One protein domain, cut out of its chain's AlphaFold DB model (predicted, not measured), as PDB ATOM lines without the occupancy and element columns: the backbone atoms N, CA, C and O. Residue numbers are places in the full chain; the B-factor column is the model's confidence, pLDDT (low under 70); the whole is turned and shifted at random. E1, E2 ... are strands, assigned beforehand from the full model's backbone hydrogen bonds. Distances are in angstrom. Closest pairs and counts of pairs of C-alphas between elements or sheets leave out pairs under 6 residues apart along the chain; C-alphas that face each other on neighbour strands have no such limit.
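What this domain is: This is residues 298 to 417 of the 757 residues of an uncharacterized protein of Gemmatimonadetes bacterium (UniProt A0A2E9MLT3). One curled sheet of eight strands makes a small, flattened, nearly closed barrel: E1 E2 E3 form one wall, E8 E7 E6 E5 the facing wall, and the short E4 is the hinge, while the edge strands E1 and E5 come side by side. The long link between E2 and E3 loops out at one end of the barrel, and that between E3 and E4 at the other end. The printed part has 120 residues, with no named helix and eight named strands, E1 to E8 along the chain; the sheet's order is E1 E2 E3 E4 E8 E7 E6 E5, mixed. The class is all strand, though under half of the residues, 50 of 120, are in named elements. The whole is compact, with a radius of gyration of the C-alphas of 14.4 A and spans of 44 by 35 by 25 A.

How they stand to each other: E1, residues 302 to 306, E2, residues 315 to 321, E3, residues 339 to 344, and E4, residues 358 to 361, form a meander, each strand the antiparallel neighbour of the one before. N 304 and O 317 of the hairpin E1 and E2 are 2.9 A apart, N 318 and O 342 of the hairpin E2 and E3 2.8 A, and N 343 and O 358 of the hairpin E3 and E4 2.8 A, each within hydrogen-bond range. E5, residues 369 to 373, E6, residues 382 to 387, E7, residues 392 to 400, and E8, residues 406 to 413, form a second meander. In it N 384 and O 371 are 2.8 A apart, N 394 and O 385 2.9 A, and N 399 and O 407 2.9 A, within hydrogen-bond range. E4 and E8 are parallel neighbours at 33 degrees, with N 408 and O 361 2.9 A apart, within hydrogen-bond range. The pairing of E4 is staggered: residues 358 to 359 pair with E3, residues 360 to 361 with E8. It is a folded sheet, bent back on itself, with E1 E2 E3 facing E8 E7 E6 E5. The closest C-alphas of the edge strands E1 and E5 are those of Ala 304 and Ala 371, 5.5 A apart. E2 and E7 are apart.

Where its parts are: E1 begins at C-alpha 302, (147.281, 117.509, 173.247). E2 is 20.0 A long, E7 25.1 A and E8 20.8 A from first to last C-alpha. E8 ends at C-alpha 413, (150.191, 98.022, 181.670).

The domain as a whole: The two C-alphas farthest apart, those of Glu 349 and Asp 417, are 49.0 A apart. The printed part has no cut. The links E2 to E3, 17 residues, and E3 to E4, 13 residues, are long. The mean pLDDT of the printed part is 90.5, and residues 349 to 351 are under 70.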
ATOM      1  N   GLY A 298     143.772 122.671 164.479       91.12
ATOM      2  CA  GLY A 298     142.419 122.995 164.947       91.12
ATOM      3  C   GLY A 298     141.861 122.021 165.992       91.12
ATOM      4  O   GLY A 298     140.642 121.878 166.136       91.12
ATOM      5  N   SER A 299     142.743 121.323 166.708       89.00
ATOM      6  CA  SER A 299     142.408 120.218 167.614       89.00
ATOM      7  C   SER A 299     142.802 120.437 169.077       89.00
ATOM      8  O   SER A 299     142.467 119.594 169.906       89.00
ATOM      9  N   GLY A 300     143.459 121.554 169.399       92.44
ATOM     10  CA  GLY A 300     144.029 121.817 170.724       92.44
ATOM     11  C   GLY A 300     145.467 121.310 170.863       92.44
ATOM     12  O   GLY A 300     146.063 120.841 169.896       92.44
ATOM     13  N   GLU A 301     146.017 121.422 172.073       93.88
ATOM     14  CA  GLU A 301     147.454 121.246 172.331       93.88
ATOM     15  C   GLU A 301     147.883 119.808 172.647       93.88
ATOM     16  O   GLU A 301     149.068 119.507 172.633       93.88
ATOM     17  N   GLN A 302     146.955 118.903 172.943       94.69
ATOM     18  CA  GLN A 302     147.281 117.509 173.247       94.69
ATOM     19  C   GLN A 302     146.730 116.608 172.159       94.69
ATOM     20  O   GLN A 302     145.525 116.347 172.108       94.69
ATOM     21  N   VAL A 303     147.616 116.163 171.273       95.81
ATOM     22  CA  VAL A 303     147.246 115.368 170.105       95.81
ATOM     23  C   VAL A 303     148.137 114.144 169.946       95.81
ATOM     24  O   VAL A 303     149.314 114.187 170.292       95.81
ATOM     25  N   ALA A 304     147.588 113.083 169.360       96.19
ATOM     26  CA  ALA A 304     148.320 111.929 168.847       96.19
ATOM     27  C   ALA A 304     147.839 111.633 167.421       96.19
ATOM     28  O   ALA A 304     146.632 111.553 167.178       96.19
ATOM     29  N   LEU A 305     148.772 111.510 166.478       95.12
ATOM     30  CA  LEU A 305     148.486 111.168 165.088       95.12
ATOM     31  C   LEU A 305     148.702 109.673 164.872       95.12
ATOM     32  O   LEU A 305     149.747 109.127 165.220       95.12
ATOM     33  N   VAL A 306     147.704 109.004 164.306       93.38
ATOM     34  CA  VAL A 306     147.683 107.543 164.215       93.38
ATOM     35  C   VAL A 306     146.991 107.088 162.938       93.38
ATOM     36  O   VAL A 306     145.975 107.641 162.532       93.38
ATOM     37  N   GLU A 307     147.543 106.060 162.305       90.06
ATOM     38  CA  GLU A 307     146.927 105.389 161.162       90.06
ATOM     39  C   GLU A 307     145.851 104.416 161.663       90.06
ATOM     40  O   GLU A 307     146.192 103.402 162.268       90.06
ATOM     41  N   LEU A 308     144.561 104.702 161.442       87.88
ATOM     42  CA  LEU A 308     143.466 103.848 161.939       87.88
ATOM     43  C   LEU A 308     142.835 102.964 160.867       87.88
ATOM     44  O   LEU A 308     142.355 101.871 161.166       87.88
ATOM     45  N   THR A 309     142.760 103.456 159.634       79.19
ATOM     46  CA  THR A 309     141.962 102.851 158.557       79.19
ATOM     47  C   THR A 309     142.793 101.979 157.620       79.19
ATOM     48  O   THR A 309     142.221 101.201 156.849       79.19
ATOM     49  N   GLY A 310     144.124 102.068 157.696       80.38
ATOM     50  CA  GLY A 310     145.052 101.375 156.805       80.38
ATOM     51  C   GLY A 310     145.084 101.977 155.398       80.38
ATOM     52  O   GLY A 310     145.494 101.296 154.455       80.38
ATOM     53  N   ASP A 311     144.616 103.217 155.234       83.81
ATOM     54  CA  ASP A 311     144.656 103.953 153.969       83.81
ATOM     55  C   ASP A 311     145.951 104.767 153.786       83.81
ATOM     56  O   ASP A 311     146.181 105.322 152.706       83.81
ATOM     57  N   GLY A 312     146.821 104.749 154.800       83.44
ATOM     58  CA  GLY A 312     148.113 105.428 154.809       83.44
ATOM     59  C   GLY A 312     148.003 106.914 155.138       83.44
ATOM     60  O   GLY A 312     148.949 107.657 154.875       83.44
ATOM     61  N   ARG A 313     146.854 107.368 155.647       87.44
ATOM     62  CA  ARG A 313     146.653 108.718 156.157       87.44
ATOM     63  C   ARG A 313     146.359 108.695 157.648       87.44
ATOM     64  O   ARG A 313     145.418 108.074 158.133       87.44
ATOM     65  N   LEU A 314     147.090 109.544 158.355       92.62
ATOM     66  CA  LEU A 314     146.921 109.705 159.788       92.62
ATOM     67  C   LEU A 314     145.592 110.389 160.121       92.62
ATOM     68  O   LEU A 314     145.261 111.456 159.587       92.62
ATOM     69  N   ASP A 315     144.880 109.784 161.063       93.50
ATOM     70  CA  ASP A 315     143.810 110.379 161.848       93.50
ATOM     71  C   ASP A 315     144.384 111.067 163.092       93.50
ATOM     72  O   ASP A 315     145.534 110.847 163.480       93.50
ATOM     73  N   LEU A 316     143.565 111.894 163.746       94.69
ATOM     74  CA  LEU A 316     143.973 112.638 164.932       94.69
ATOM     75  C   LEU A 316     143.141 112.239 166.151       94.69
ATOM     76  O   LEU A 316     141.910 112.284 166.127       94.69
ATOM     77  N   ILE A 317     143.821 111.909 167.246       97.06
ATOM     78  CA  ILE A 317     143.244 111.835 168.588       97.06
ATOM     79  C   ILE A 317     143.591 113.130 169.317       97.06
ATOM     80  O   ILE A 317     144.752 113.518 169.349       97.06
ATOM     81  N   SER A 318     142.598 113.811 169.887       96.81
ATOM     82  CA  SER A 318     142.783 115.035 170.676       96.81
ATOM     83  C   SER A 318     142.247 114.868 172.090       96.81
ATOM     84  O   SER A 318     141.146 114.335 172.266       96.81
ATOM     85  N   LEU A 319     142.971 115.396 173.071       96.88
ATOM     86  CA  LEU A 319     142.537 115.481 174.460       96.88
ATOM     87  C   LEU A 319     142.066 116.901 174.792       96.88
ATOM     88  O   LEU A 319     142.736 117.883 174.479       96.88
ATOM     89  N   THR A 320     140.923 116.994 175.466       94.69
ATOM     90  CA  THR A 320     140.397 118.247 176.019       94.69
ATOM     91  C   THR A 320     140.406 118.151 177.535       94.69
ATOM     92  O   THR A 320     139.783 117.240 178.080       94.69
ATOM     93  N   GLU A 321     141.087 119.074 178.212       93.00
ATOM     94  CA  GLU A 321     141.168 119.096 179.676       93.00
ATOM     95  C   GLU A 321     139.774 119.231 180.302       93.00
ATOM     96  O   GLU A 321     138.945 120.043 179.875       93.00
ATOM     97  N   ASN A 322     139.501 118.402 181.309       92.50
ATOM     98  CA  ASN A 322     138.285 118.509 182.097       92.50
ATOM     99  C   ASN A 322     138.399 119.709 183.052       92.50
ATOM    100  O   ASN A 322     139.460 119.919 183.641       92.50
ATOM    101  N   PRO A 323     137.313 120.469 183.286       89.44
ATOM    102  CA  PRO A 323     137.324 121.538 184.278       89.44
ATOM    103  C   PRO A 323     137.782 121.051 185.658       89.44
ATOM    104  O   PRO A 323     137.463 119.932 186.065       89.44
ATOM    105  N   SER A 324     138.468 121.923 186.401       87.31
ATOM    106  CA  SER A 324     138.769 121.706 187.818       87.31
ATOM    107  C   SER A 324     137.483 121.370 188.579       87.31
ATOM    108  O   SER A 324     136.503 122.119 188.540       87.31
ATOM    109  N   ALA A 325     137.460 120.211 189.237       84.81
ATOM    110  CA  ALA A 325     136.298 119.721 189.964       84.81
ATOM    111  C   ALA A 325     136.719 118.786 191.099       84.81
ATOM    112  O   ALA A 325     137.688 118.033 190.977       84.81
ATOM    113  N   HIS A 326     135.935 118.793 192.178       87.19
ATOM    114  CA  HIS A 326     136.035 117.766 193.207       87.19
ATOM    115  C   HIS A 326     135.505 116.445 192.643       87.19
ATOM    116  O   HIS A 326     134.326 116.338 192.289       87.19
ATOM    117  N   THR A 327     136.350 115.419 192.623       90.12
ATOM    118  CA  THR A 327     135.968 114.055 192.240       90.12
ATOM    119  C   THR A 327     136.084 113.106 193.425       90.12
ATOM    120  O   THR A 327     136.925 113.336 194.290       90.12
ATOM    121  N   PRO A 328     135.239 112.061 193.512       89.50
ATOM    122  CA  PRO A 328     135.255 111.135 194.644       89.50
ATOM    123  C   PRO A 328     136.497 110.239 194.671       89.50
ATOM    124  O   PRO A 328     136.882 109.799 195.741       89.50
ATOM    125  N   MET A 329     137.105 109.974 193.510       92.69
ATOM    126  CA  MET A 329     138.315 109.161 193.349       92.69
ATOM    127  C   MET A 329     139.215 109.770 192.257       92.69
ATOM    128  O   MET A 329     138.700 110.527 191.414       92.69
ATOM    129  N   PRO A 330     140.518 109.424 192.214       91.44
ATOM    130  CA  PRO A 330     141.435 109.861 191.161       91.44
ATOM    131  C   PRO A 330     140.949 109.500 189.754       91.44
ATOM    132  O   PRO A 330     140.902 110.371 188.891       91.44
ATOM    133  N   ASP A 331     140.511 108.253 189.544       92.25
ATOM    134  CA  ASP A 331     140.026 107.750 188.254       92.25
ATOM    135  C   ASP A 331     138.501 107.553 188.260       92.25
ATOM    136  O   ASP A 331     137.969 106.449 188.327       92.25
ATOM    137  N   SER A 332     137.764 108.664 188.265       92.94
ATOM    138  CA  SER A 332     136.295 108.667 188.241       92.94
ATOM    139  C   SER A 332     135.755 109.647 187.193       92.94
ATOM    140  O   SER A 332     136.488 110.540 186.768       92.94
ATOM    141  N   PRO A 333     134.500 109.505 186.719       91.62
ATOM    142  CA  PRO A 333     133.954 110.388 185.689       91.62
ATOM    143  C   PRO A 333     134.116 111.874 186.035       91.62
ATOM    144  O   PRO A 333     133.691 112.316 187.102       91.62
ATOM    145  N   GLY A 334     134.712 112.639 185.118       90.56
ATOM    146  CA  GLY A 334     135.050 114.047 185.347       90.56
ATOM    147  C   GLY A 334     136.322 114.266 186.173       90.56
ATOM    148  O   GLY A 334     136.473 115.349 186.731       90.56
ATOM    149  N   ALA A 335     137.201 113.258 186.273       93.00
ATOM    150  CA  ALA A 335     138.496 113.340 186.947       93.00
ATOM    151  C   ALA A 335     139.224 114.648 186.613       93.00
ATOM    152  O   ALA A 335     139.341 115.038 185.447       93.00
ATOM    153  N   SER A 336     139.716 115.298 187.667       90.88
ATOM    154  CA  SER A 336     140.628 116.434 187.596       90.88
ATOM    155  C   SER A 336     141.861 116.086 188.439       90.88
ATOM    156  O   SER A 336     141.706 115.853 189.641       90.88
ATOM    157  N   PRO A 337     143.072 116.019 187.862       90.38
ATOM    158  CA  PRO A 337     143.351 116.221 186.444       90.38
ATOM    159  C   PRO A 337     142.813 115.046 185.611       90.38
ATOM    160  O   PRO A 337     142.695 113.923 186.100       90.38
ATOM    161  N   GLY A 338     142.460 115.321 184.362       93.50
ATOM    162  CA  GLY A 338     141.902 114.334 183.447       93.50
ATOM    163  C   GLY A 338     141.407 115.003 182.173       93.50
ATOM    164  O   GLY A 338     141.149 116.209 182.156       93.50
ATOM    165  N   HIS A 339     141.287 114.227 181.102       95.62
ATOM    166  CA  HIS A 339     140.911 114.731 179.788       95.62
ATOM    167  C   HIS A 339     139.809 113.888 179.163       95.62
ATOM    168  O   HIS A 339     139.738 112.672 179.335       95.62
ATOM    169  N   THR A 340     138.976 114.546 178.363       94.81
ATOM    170  CA  THR A 340     138.054 113.880 177.448       94.81
ATOM    171  C   THR A 340     138.734 113.690 176.095       94.81
ATOM    172  O   THR A 340     139.169 114.658 175.466       94.81
ATOM    173  N   ALA A 341     138.798 112.445 175.624       96.38
ATOM    174  CA  ALA A 341     139.417 112.098 174.353       96.38
ATOM    175  C   ALA A 341     138.422 112.133 173.185       96.38
ATOM    176  O   ALA A 341     137.268 111.709 173.295       96.38
ATOM    177  N   HIS A 342     138.897 112.608 172.037       96.44
ATOM    178  CA  HIS A 342     138.121 112.694 170.808       96.44
ATOM    179  C   HIS A 342     138.931 112.178 169.624       96.44
ATOM    180  O   HIS A 342     140.107 112.498 169.491       96.44
ATOM    181  N   TRP A 343     138.277 111.446 168.730       95.94
ATOM    182  CA  TRP A 343     138.794 111.098 167.413       95.94
ATOM    183  C   TRP A 343     138.308 112.099 166.367       95.94
ATOM    184  O   TRP A 343     137.122 112.430 166.305       95.94
ATOM    185  N   ARG A 344     139.215 112.571 165.519       93.62
ATOM    186  CA  ARG A 344     138.939 113.465 164.399       93.62
ATOM    187  C   ARG A 344     139.409 112.785 163.114       93.62
ATOM    188  O   ARG A 344     140.618 112.674 162.904       93.62
ATOM    189  N   PRO A 345     138.471 112.320 162.270       90.94
ATOM    190  CA  PRO A 345     138.825 111.581 161.078       90.94
ATOM    191  C   PRO A 345     139.514 112.481 160.063       90.94
ATOM    192  O   PRO A 345     139.205 113.676 159.954       90.94
ATOM    193  N   ARG A 346     140.388 111.889 159.266       89.81
ATOM    194  CA  ARG A 346     141.064 112.592 158.199       89.81
ATOM    195  C   ARG A 346     140.107 113.028 157.076       89.81
ATOM    196  O   ARG A 346     139.288 112.239 156.617       89.81
ATOM    197  N   LEU A 347     140.210 114.281 156.602       88.12
ATOM    198  CA  LEU A 347     139.447 114.775 155.445       88.12
ATOM    199  C   LEU A 347     140.184 114.535 154.115       88.12
ATOM    200  O   LEU A 347     141.381 114.801 153.996       88.12
ATOM    201  N   ASP A 348     139.437 114.089 153.100       77.69
ATOM    202  CA  ASP A 348     139.959 113.677 151.787       77.69
ATOM    203  C   ASP A 348     140.517 114.816 150.915       77.69
ATOM    204  O   ASP A 348     141.419 114.588 150.109       77.69
ATOM    205  N   GLU A 349     139.961 116.026 151.025       68.62
ATOM    206  CA  GLU A 349     140.133 117.084 150.011       68.62
ATOM    207  C   GLU A 349     140.953 118.300 150.483       68.62
ATOM    208  O   GLU A 349     141.189 119.220 149.697       68.62
ATOM    209  N   ALA A 350     141.406 118.326 151.741       65.69
ATOM    210  CA  ALA A 350     142.159 119.451 152.292       65.69
ATOM    211  C   ALA A 350     143.269 118.984 153.243       65.69
ATOM    212  O   ALA A 350     143.020 118.345 154.266       65.69
ATOM    213  N   TRP A 351     144.511 119.308 152.889       69.81
ATOM    214  CA  TRP A 351     145.700 118.965 153.663       69.81
ATOM    215  C   TRP A 351     146.126 120.130 154.576       69.81
ATOM    216  O   TRP A 351     146.217 121.247 154.058       69.81
ATOM    217  N   PRO A 352     146.439 119.920 155.875       74.88
ATOM    218  CA  PRO A 352     146.099 118.812 156.781       74.88
ATOM    219  C   PRO A 352     144.862 119.169 157.607       74.88
ATOM    220  O   PRO A 352     144.954 119.748 158.687       74.88
ATOM    221  N   GLN A 353     143.676 118.871 157.093       87.00
ATOM    222  CA  GLN A 353     142.444 119.178 157.809       87.00
ATOM    223  C   GLN A 353     141.802 117.904 158.345       87.00
ATOM    224  O   GLN A 353     141.730 116.878 157.661       87.00
ATOM    225  N   PHE A 354     141.299 118.004 159.570       91.62
ATOM    226  CA  PHE A 354     140.594 116.938 160.267       91.62
ATOM    227  C   PHE A 354     139.128 117.320 160.467       91.62
ATOM    228  O   PHE A 354     138.781 118.500 160.555       91.62
ATOM    229  N   GLY A 355     138.257 116.315 160.505       91.06
ATOM    230  CA  GLY A 355     136.827 116.509 160.708       91.06
ATOM    231  C   GLY A 355     136.458 116.947 162.129       91.06
ATOM    232  O   GLY A 355     137.301 117.100 163.018       91.06
ATOM    233  N   ASP A 356     135.152 117.109 162.341       92.19
ATOM    234  CA  ASP A 356     134.589 117.405 163.660       92.19
ATOM    235  C   ASP A 356     134.954 116.316 164.690       92.19
ATOM    236  O   ASP A 356     134.998 115.128 164.339       92.19
ATOM    237  N   PRO A 357     135.180 116.693 165.965       94.62
ATOM    238  CA  PRO A 357     135.533 115.746 167.015       94.62
ATOM    239  C   PRO A 357     134.395 114.757 167.277       94.62
ATOM    240  O   PRO A 357     133.241 115.138 167.481       94.62
ATOM    241  N   ARG A 358     134.742 113.471 167.320       95.00
ATOM    242  CA  ARG A 358     133.867 112.356 167.685       95.00
ATOM    243  C   ARG A 358     134.336 111.771 169.018       95.00
ATOM    244  O   ARG A 358     135.544 111.670 169.212       95.00
ATOM    245  N   PRO A 359     133.440 111.380 169.937       93.75
ATOM    246  CA  PRO A 359     133.853 110.791 171.210       93.75
ATOM    247  C   PRO A 359     134.720 109.540 171.016       93.75
ATOM    248  O   PRO A 359     134.367 108.675 170.213       93.75
ATOM    249  N   LEU A 360     135.815 109.444 171.774       95.88
ATOM    250  CA  LEU A 360     136.583 108.214 171.966       95.88
ATOM    251  C   LEU A 360     136.238 107.643 173.345       95.88
ATOM    252  O   LEU A 360     136.282 108.359 174.343       95.88
ATOM    253  N   SER A 361     135.862 106.367 173.403       92.94
ATOM    254  CA  SER A 361     135.423 105.708 174.642       92.94
ATOM    255  C   SER A 361     136.337 104.550 175.034       92.94
ATOM    256  O   SER A 361     136.969 103.960 174.166       92.94
ATOM    257  N   GLY A 362     136.368 104.211 176.326       93.94
ATOM    258  CA  GLY A 362     137.160 103.093 176.861       93.94
ATOM    259  C   GLY A 362     138.497 103.493 177.490       93.94
ATOM    260  O   GLY A 362     139.180 102.627 178.024       93.94
ATOM    261  N   LEU A 363     138.859 104.779 177.451       96.56
ATOM    262  CA  LEU A 363     140.018 105.305 178.170       96.56
ATOM    263  C   LEU A 363     139.680 105.610 179.643       96.56
ATOM    264  O   LEU A 363     138.535 105.987 179.926       96.56
ATOM    265  N   PRO A 364     140.654 105.505 180.568       96.88
ATOM    266  CA  PRO A 364     140.482 105.905 181.962       96.88
ATOM    267  C   PRO A 364     140.054 107.380 182.074       96.88
ATOM    268  O   PRO A 364     140.648 108.232 181.401       96.88
ATOM    269  N   PRO A 365     139.056 107.734 182.905       95.12
ATOM    270  CA  PRO A 365     138.639 109.125 183.107       95.12
ATOM    271  C   PRO A 365     139.771 110.097 183.476       95.12
ATOM    272  O   PRO A 365     139.716 111.272 183.115       95.12
ATOM    273  N   SER A 366     140.793 109.609 184.179       95.25
ATOM    274  CA  SER A 366     141.987 110.353 184.598       95.25
ATOM    275  C   SER A 366     143.094 110.414 183.542       95.25
ATOM    276  O   SER A 366     144.230 110.739 183.877       95.25
ATOM    277  N   THR A 367     142.791 110.115 182.273       96.69
ATOM    278  CA  THR A 367     143.748 110.241 181.162       96.69
ATOM    279  C   THR A 367     144.395 111.628 181.167       96.69
ATOM    280  O   THR A 367     143.704 112.645 181.052       96.69
ATOM    281  N   THR A 368     145.719 111.683 181.302       93.75
ATOM    282  CA  THR A 368     146.496 112.933 181.326       93.75
ATOM    283  C   THR A 368     147.262 113.173 180.038       93.75
ATOM    284  O   THR A 368     147.424 114.327 179.663       93.75
ATOM    285  N   ARG A 369     147.749 112.113 179.383       94.81
ATOM    286  CA  ARG A 369     148.540 112.176 178.146       94.81
ATOM    287  C   ARG A 369     148.323 110.922 177.306       94.81
ATOM    288  O   ARG A 369     148.028 109.857 177.851       94.81
ATOM    289  N   VAL A 370     148.521 111.046 175.995       96.50
ATOM    290  CA  VAL A 370     148.495 109.919 175.053       96.50
ATOM    291  C   VAL A 370     149.635 110.002 174.043       96.50
ATOM    292  O   VAL A 370     150.038 111.097 173.659       96.50
ATOM    293  N   ALA A 371     150.097 108.846 173.575       95.88
ATOM    294  CA  ALA A 371     151.004 108.715 172.437       95.88
ATOM    295  C   ALA A 371     150.533 107.575 171.527       95.88
ATOM    296  O   ALA A 371     149.927 106.611 171.998       95.88
ATOM    297  N   ALA A 372     150.769 107.693 170.222       94.50
ATOM    298  CA  ALA A 372     150.322 106.697 169.254       94.50
ATOM    299  C   ALA A 372     151.179 105.425 169.315       94.50
ATOM    300  O   ALA A 372     152.401 105.489 169.368       94.50
ATOM    301  N   ILE A 373     150.533 104.262 169.234       91.69
ATOM    302  CA  ILE A 373     151.192 102.977 168.986       91.69
ATOM    303  C   ILE A 373     150.929 102.608 167.530       91.69
ATOM    304  O   ILE A 373     149.788 102.360 167.143       91.69
ATOM    305  N   HIS A 374     151.983 102.559 166.717       77.56
ATOM    306  CA  HIS A 374     151.852 102.287 165.282       77.56
ATOM    307  C   HIS A 374     151.735 100.795 164.940       77.56
ATOM    308  O   HIS A 374     151.296 100.446 163.848       77.56
ATOM    309  N   SER A 375     152.151  99.898 165.835       71.88
ATOM    310  CA  SER A 375     152.071  98.446 165.628       71.88
ATOM    311  C   SER A 375     151.945  97.730 166.972       71.88
ATOM    312  O   SER A 375     152.936  97.318 167.568       71.88
ATOM    313  N   GLY A 376     150.716  97.635 167.473       70.94
ATOM    314  CA  GLY A 376     150.360  96.869 168.665       70.94
ATOM    315  C   GLY A 376     150.148  95.377 168.367       70.94
ATOM    316  O   GLY A 376     150.538  94.889 167.299       70.94
ATOM    317  N   PRO A 377     149.512  94.633 169.292       70.56
ATOM    318  CA  PRO A 377     149.174  93.226 169.098       70.56
ATOM    319  C   PRO A 377     148.439  92.995 167.774       70.56
ATOM    320  O   PRO A 377     147.563  93.769 167.388       70.56
ATOM    321  N   GLU A 378     148.830  91.942 167.053       73.56
ATOM    322  CA  GLU A 378     148.299  91.609 165.718       73.56
ATOM    323  C   GLU A 378     148.467  92.726 164.661       73.56
ATOM    324  O   GLU A 378     147.804  92.709 163.623       73.56
ATOM    325  N   GLY A 379     149.362  93.693 164.902       77.69
ATOM    326  CA  GLY A 379     149.612  94.833 164.018       77.69
ATOM    327  C   GLY A 379     148.547  95.931 164.091       77.69
ATOM    328  O   GLY A 379     148.503  96.777 163.202       77.69
ATOM    329  N   GLN A 380     147.678  95.921 165.109       82.38
ATOM    330  CA  GLN A 380     146.645  96.945 165.281       82.38
ATOM    331  C   GLN A 380     147.232  98.264 165.807       82.38
ATOM    332  O   GLN A 380     148.134  98.235 166.650       82.38
ATOM    333  N   PRO A 381     146.719  99.426 165.369       90.56
ATOM    334  CA  PRO A 381     147.074 100.704 165.968       90.56
ATOM    335  C   PRO A 381     146.515 100.814 167.393       90.56
ATOM    336  O   PRO A 381     145.508 100.196 167.749       90.56
ATOM    337  N   GLY A 382     147.158 101.640 168.210       94.38
ATOM    338  CA  GLY A 382     146.795 101.801 169.610       94.38
ATOM    339  C   GLY A 382     147.228 103.132 170.207       94.38
ATOM    340  O   GLY A 382     147.722 104.015 169.505       94.38
ATOM    341  N   LEU A 383     147.051 103.259 171.519       96.56
ATOM    342  CA  LEU A 383     147.519 104.383 172.321       96.56
ATOM    343  C   LEU A 383     148.277 103.878 173.548       96.56
ATOM    344  O   LEU A 383     147.805 102.987 174.252       96.56
ATOM    345  N   LEU A 384     149.414 104.504 173.838       96.94
ATOM    346  CA  LEU A 384     149.932 104.591 175.198       96.94
ATOM    347  C   LEU A 384     149.140 105.677 175.919       96.94
ATOM    348  O   LEU A 384     148.904 106.745 175.351       96.94
ATOM    349  N   VAL A 385     148.741 105.420 177.158       97.50
ATOM    350  CA  VAL A 385     147.881 106.322 177.924       97.50
ATOM    351  C   VAL A 385     148.438 106.455 179.328       97.50
ATOM    352  O   VAL A 385     148.509 105.468 180.054       97.50
ATOM    353  N   GLN A 386     148.795 107.676 179.721       96.12
ATOM    354  CA  GLN A 386     149.131 107.984 181.106       96.12
ATOM    355  C   GLN A 386     147.862 108.343 181.873       96.12
ATOM    356  O   GLN A 386     147.054 109.153 181.407       96.12
ATOM    357  N   HIS A 387     147.672 107.728 183.038       95.19
ATOM    358  CA  HIS A 387     146.456 107.872 183.838       95.19
ATOM    359  C   HIS A 387     146.729 107.661 185.334       95.19
ATOM    360  O   HIS A 387     147.884 107.601 185.768       95.19
ATOM    361  N   ASN A 388     145.659 107.641 186.134       92.56
ATOM    362  CA  ASN A 388     145.683 107.528 187.593       92.56
ATOM    363  C   ASN A 388     146.617 108.570 188.233       92.56
ATOM    364  O   ASN A 388     147.376 108.284 189.156       92.56
ATOM    365  N   VAL A 389     146.568 109.805 187.715       90.62
ATOM    366  CA  VAL A 389     147.359 110.938 188.222       90.62
ATOM    367  C   VAL A 389     148.867 110.639 188.111       90.62
ATOM    368  O   VAL A 389     149.600 110.703 189.095       90.62
ATOM    369  N   TRP A 390     149.331 110.328 186.894       90.12
ATOM    370  CA  TRP A 390     150.733 110.024 186.540       90.12
ATOM    371  C   TRP A 390     151.326 108.751 187.167       90.12
ATOM    372  O   TRP A 390     152.533 108.545 187.068       90.12
ATOM    373  N   GLN A 391     150.514 107.879 187.771       90.88
ATOM    374  CA  GLN A 391     150.997 106.652 188.425       90.88
ATOM    375  C   GLN A 391     151.072 105.433 187.501       90.88
ATOM    376  O   GLN A 391     151.633 104.418 187.893       90.88
ATOM    377  N   ALA A 392     150.510 105.505 186.293       93.38
ATOM    378  CA  ALA A 392     150.531 104.384 185.363       93.38
ATOM    379  C   ALA A 392     150.570 104.843 183.905       93.38
ATOM    380  O   ALA A 392     149.984 105.870 183.545       93.38
ATOM    381  N   ILE A 393     151.214 104.026 183.069       95.81
ATOM    382  CA  ILE A 393     151.052 104.027 181.617       95.81
ATOM    383  C   ILE A 393     150.431 102.683 181.220       95.81
ATOM    384  O   ILE A 393     151.000 101.632 181.504       95.81
ATOM    385  N   SER A 394     149.276 102.712 180.557       96.69
ATOM    386  CA  SER A 394     148.607 101.521 180.014       96.69
ATOM    387  C   SER A 394     148.532 101.578 178.490       96.69
ATOM    388  O   SER A 394     148.565 102.653 177.886       96.69
ATOM    389  N   LEU A 395     148.437 100.406 177.870       95.69
ATOM    390  CA  LEU A 395     148.407 100.218 176.429       95.69
ATOM    391  C   LEU A 395     147.000  99.828 175.985       95.69
ATOM    392  O   LEU A 395     146.404  98.875 176.490       95.69
ATOM    393  N   PHE A 396     146.487 100.572 175.015       95.81
ATOM    394  CA  PHE A 396     145.141 100.425 174.485       95.81
ATOM    395  C   PHE A 396     145.189 100.174 172.985       95.81
ATOM    396  O   PHE A 396     146.036 100.731 172.290       95.81
ATOM    397  N   ASP A 397     144.286  99.352 172.466       93.56
ATOM    398  CA  ASP A 397     144.048  99.270 171.025       93.56
ATOM    399  C   ASP A 397     143.030 100.324 170.569       93.56
ATOM    400  O   ASP A 397     142.346 100.947 171.384       93.56
ATOM    401  N   LEU A 398     142.940 100.546 169.257       92.94
ATOM    402  CA  LEU A 398     141.930 101.410 168.648       92.94
ATOM    403  C   LEU A 398     141.042 100.581 167.721       92.94
ATOM    404  O   LEU A 398     141.494 100.037 166.716       92.94
ATOM    405  N   ARG A 399     139.750 100.489 168.051       90.25
ATOM    406  CA  ARG A 399     138.773  99.669 167.323       90.25
ATOM    407  C   ARG A 399     137.674 100.534 166.734       90.25
ATOM    408  O   ARG A 399     136.840 101.078 167.461       90.25
ATOM    409  N   LEU A 400     137.647 100.626 165.404       89.31
ATOM    410  CA  LEU A 400     136.573 101.302 164.684       89.31
ATOM    411  C   LEU A 400     135.384 100.351 164.490       89.31
ATOM    412  O   LEU A 400     135.458  99.364 163.755       89.31
ATOM    413  N   GLY A 401     134.275 100.649 165.163       86.88
ATOM    414  CA  GLY A 401     133.031  99.897 165.062       86.88
ATOM    415  C   GLY A 401     132.328 100.072 163.707       86.88
ATOM    416  O   GLY A 401     132.538 101.064 163.003       86.88
ATOM    417  N   PRO A 402     131.428  99.144 163.328       85.44
ATOM    418  CA  PRO A 402     130.654  99.232 162.083       85.44
ATOM    419  C   PRO A 402     129.665 100.411 162.055       85.44
ATOM    420  O   PRO A 402     129.160 100.773 160.994       85.44
ATOM    421  N   ASP A 403     129.365 100.994 163.214       85.50
ATOM    422  CA  ASP A 403     128.581 102.215 163.396       85.50
ATOM    423  C   ASP A 403     129.420 103.499 163.265       85.50
ATOM    424  O   ASP A 403     128.878 104.602 163.353       85.50
ATOM    425  N   GLY A 404     130.728 103.364 163.022       85.56
ATOM    426  CA  GLY A 404     131.664 104.471 162.888       85.56
ATOM    427  C   GLY A 404     132.067 105.106 164.219       85.56
ATOM    428  O   GLY A 404     132.522 106.250 164.206       85.56
ATOM    429  N   GLN A 405     131.881 104.414 165.350       90.12
ATOM    430  CA  GLN A 405     132.394 104.841 166.654       90.12
ATOM    431  C   GLN A 405     133.766 104.225 166.925       90.12
ATOM    432  O   GLN A 405     133.994 103.056 166.619       90.12
ATOM    433  N   LEU A 406     134.668 105.010 167.514       94.12
ATOM    434  CA  LEU A 406     135.983 104.537 167.928       94.12
ATOM    435  C   LEU A 406     135.961 104.231 169.428       94.12
ATOM    436  O   LEU A 406     135.532 105.055 170.244       94.12
ATOM    437  N   ALA A 407     136.411 103.036 169.784       93.94
ATOM    438  CA  ALA A 407     136.551 102.599 171.163       93.94
ATOM    439  C   ALA A 407     137.933 101.986 171.386       93.94
ATOM    440  O   ALA A 407     138.581 101.542 170.436       93.94
ATOM    441  N   THR A 408     138.352 101.948 172.644       95.19
ATOM    442  CA  THR A 408     139.611 101.348 173.072       95.19
ATOM    443  C   THR A 408     139.382 100.152 173.982       95.19
ATOM    444  O   THR A 408     138.403 100.096 174.734       95.19
ATOM    445  N   HIS A 409     140.311  99.203 173.950       93.19
ATOM    446  CA  HIS A 409     140.433  98.138 174.935       93.19
ATOM    447  C   HIS A 409     141.862  98.092 175.474       93.19
ATOM    448  O   HIS A 409     142.817  98.088 174.699       93.19
ATOM    449  N   GLU A 410     141.997  98.072 176.800       94.44
ATOM    450  CA  GLU A 410     143.287  97.877 177.465       94.44
ATOM    451  C   GLU A 410     143.782  96.449 177.229       94.44
ATOM    452  O   GLU A 410     143.032  95.492 177.429       94.44
ATOM    453  N   TRP A 411     145.040  96.306 176.823       92.00
ATOM    454  CA  TRP A 411     145.683  95.005 176.617       92.00
ATOM    455  C   TRP A 411     146.988  94.842 177.403       92.00
ATOM    456  O   TRP A 411     147.567  93.759 177.392       92.00
ATOM    457  N   GLY A 412     147.448  95.879 178.106       92.56
ATOM    458  CA  GLY A 412     148.602  95.785 178.993       92.56
ATOM    459  C   GLY A 412     148.832  97.052 179.814       92.56
ATOM    460  O   GLY A 412     148.314  98.118 179.484       92.56
ATOM    461  N   ARG A 413     149.659  96.925 180.853       94.06
ATOM    462  CA  ARG A 413     150.191  98.022 181.670       94.06
ATOM    463  C   ARG A 413     151.717  97.986 181.582       94.06
ATOM    464  O   ARG A 413     152.298  96.910 181.487       94.06
ATOM    465  N   ALA A 414     152.364  99.146 181.553       94.56
ATOM    466  CA  ALA A 414     153.817  99.234 181.594       94.56
ATOM    467  C   ALA A 414     154.316  98.934 183.007       94.56
ATOM    468  O   ALA A 414     154.098  99.735 183.915       94.56
ATOM    469  N   GLU A 415     154.965  97.786 183.189       94.00
ATOM    470  CA  GLU A 415     155.339  97.297 184.516       94.00
ATOM    471  C   GLU A 415     156.736  96.673 184.527       94.00
ATOM    472  O   GLU A 415     157.136  96.012 183.563       94.00
ATOM    473  N   ALA A 416     157.452  96.851 185.635       91.94
ATOM    474  CA  ALA A 416     158.760  96.262 185.893       91.94
ATOM    475  C   ALA A 416     158.707  95.388 187.150       91.94
ATOM    476  O   ALA A 416     158.083  95.770 188.138       91.94
ATOM    477  N   ASP A 417     159.410  94.255 187.131       88.44
ATOM    478  CA  ASP A 417     159.467  93.327 188.274       88.44
ATOM    479  C   ASP A 417     160.119  93.976 189.508       88.44
ATOM    480  O   ASP A 417     159.785  93.664 190.640       88.44
TER     481      ASP A 417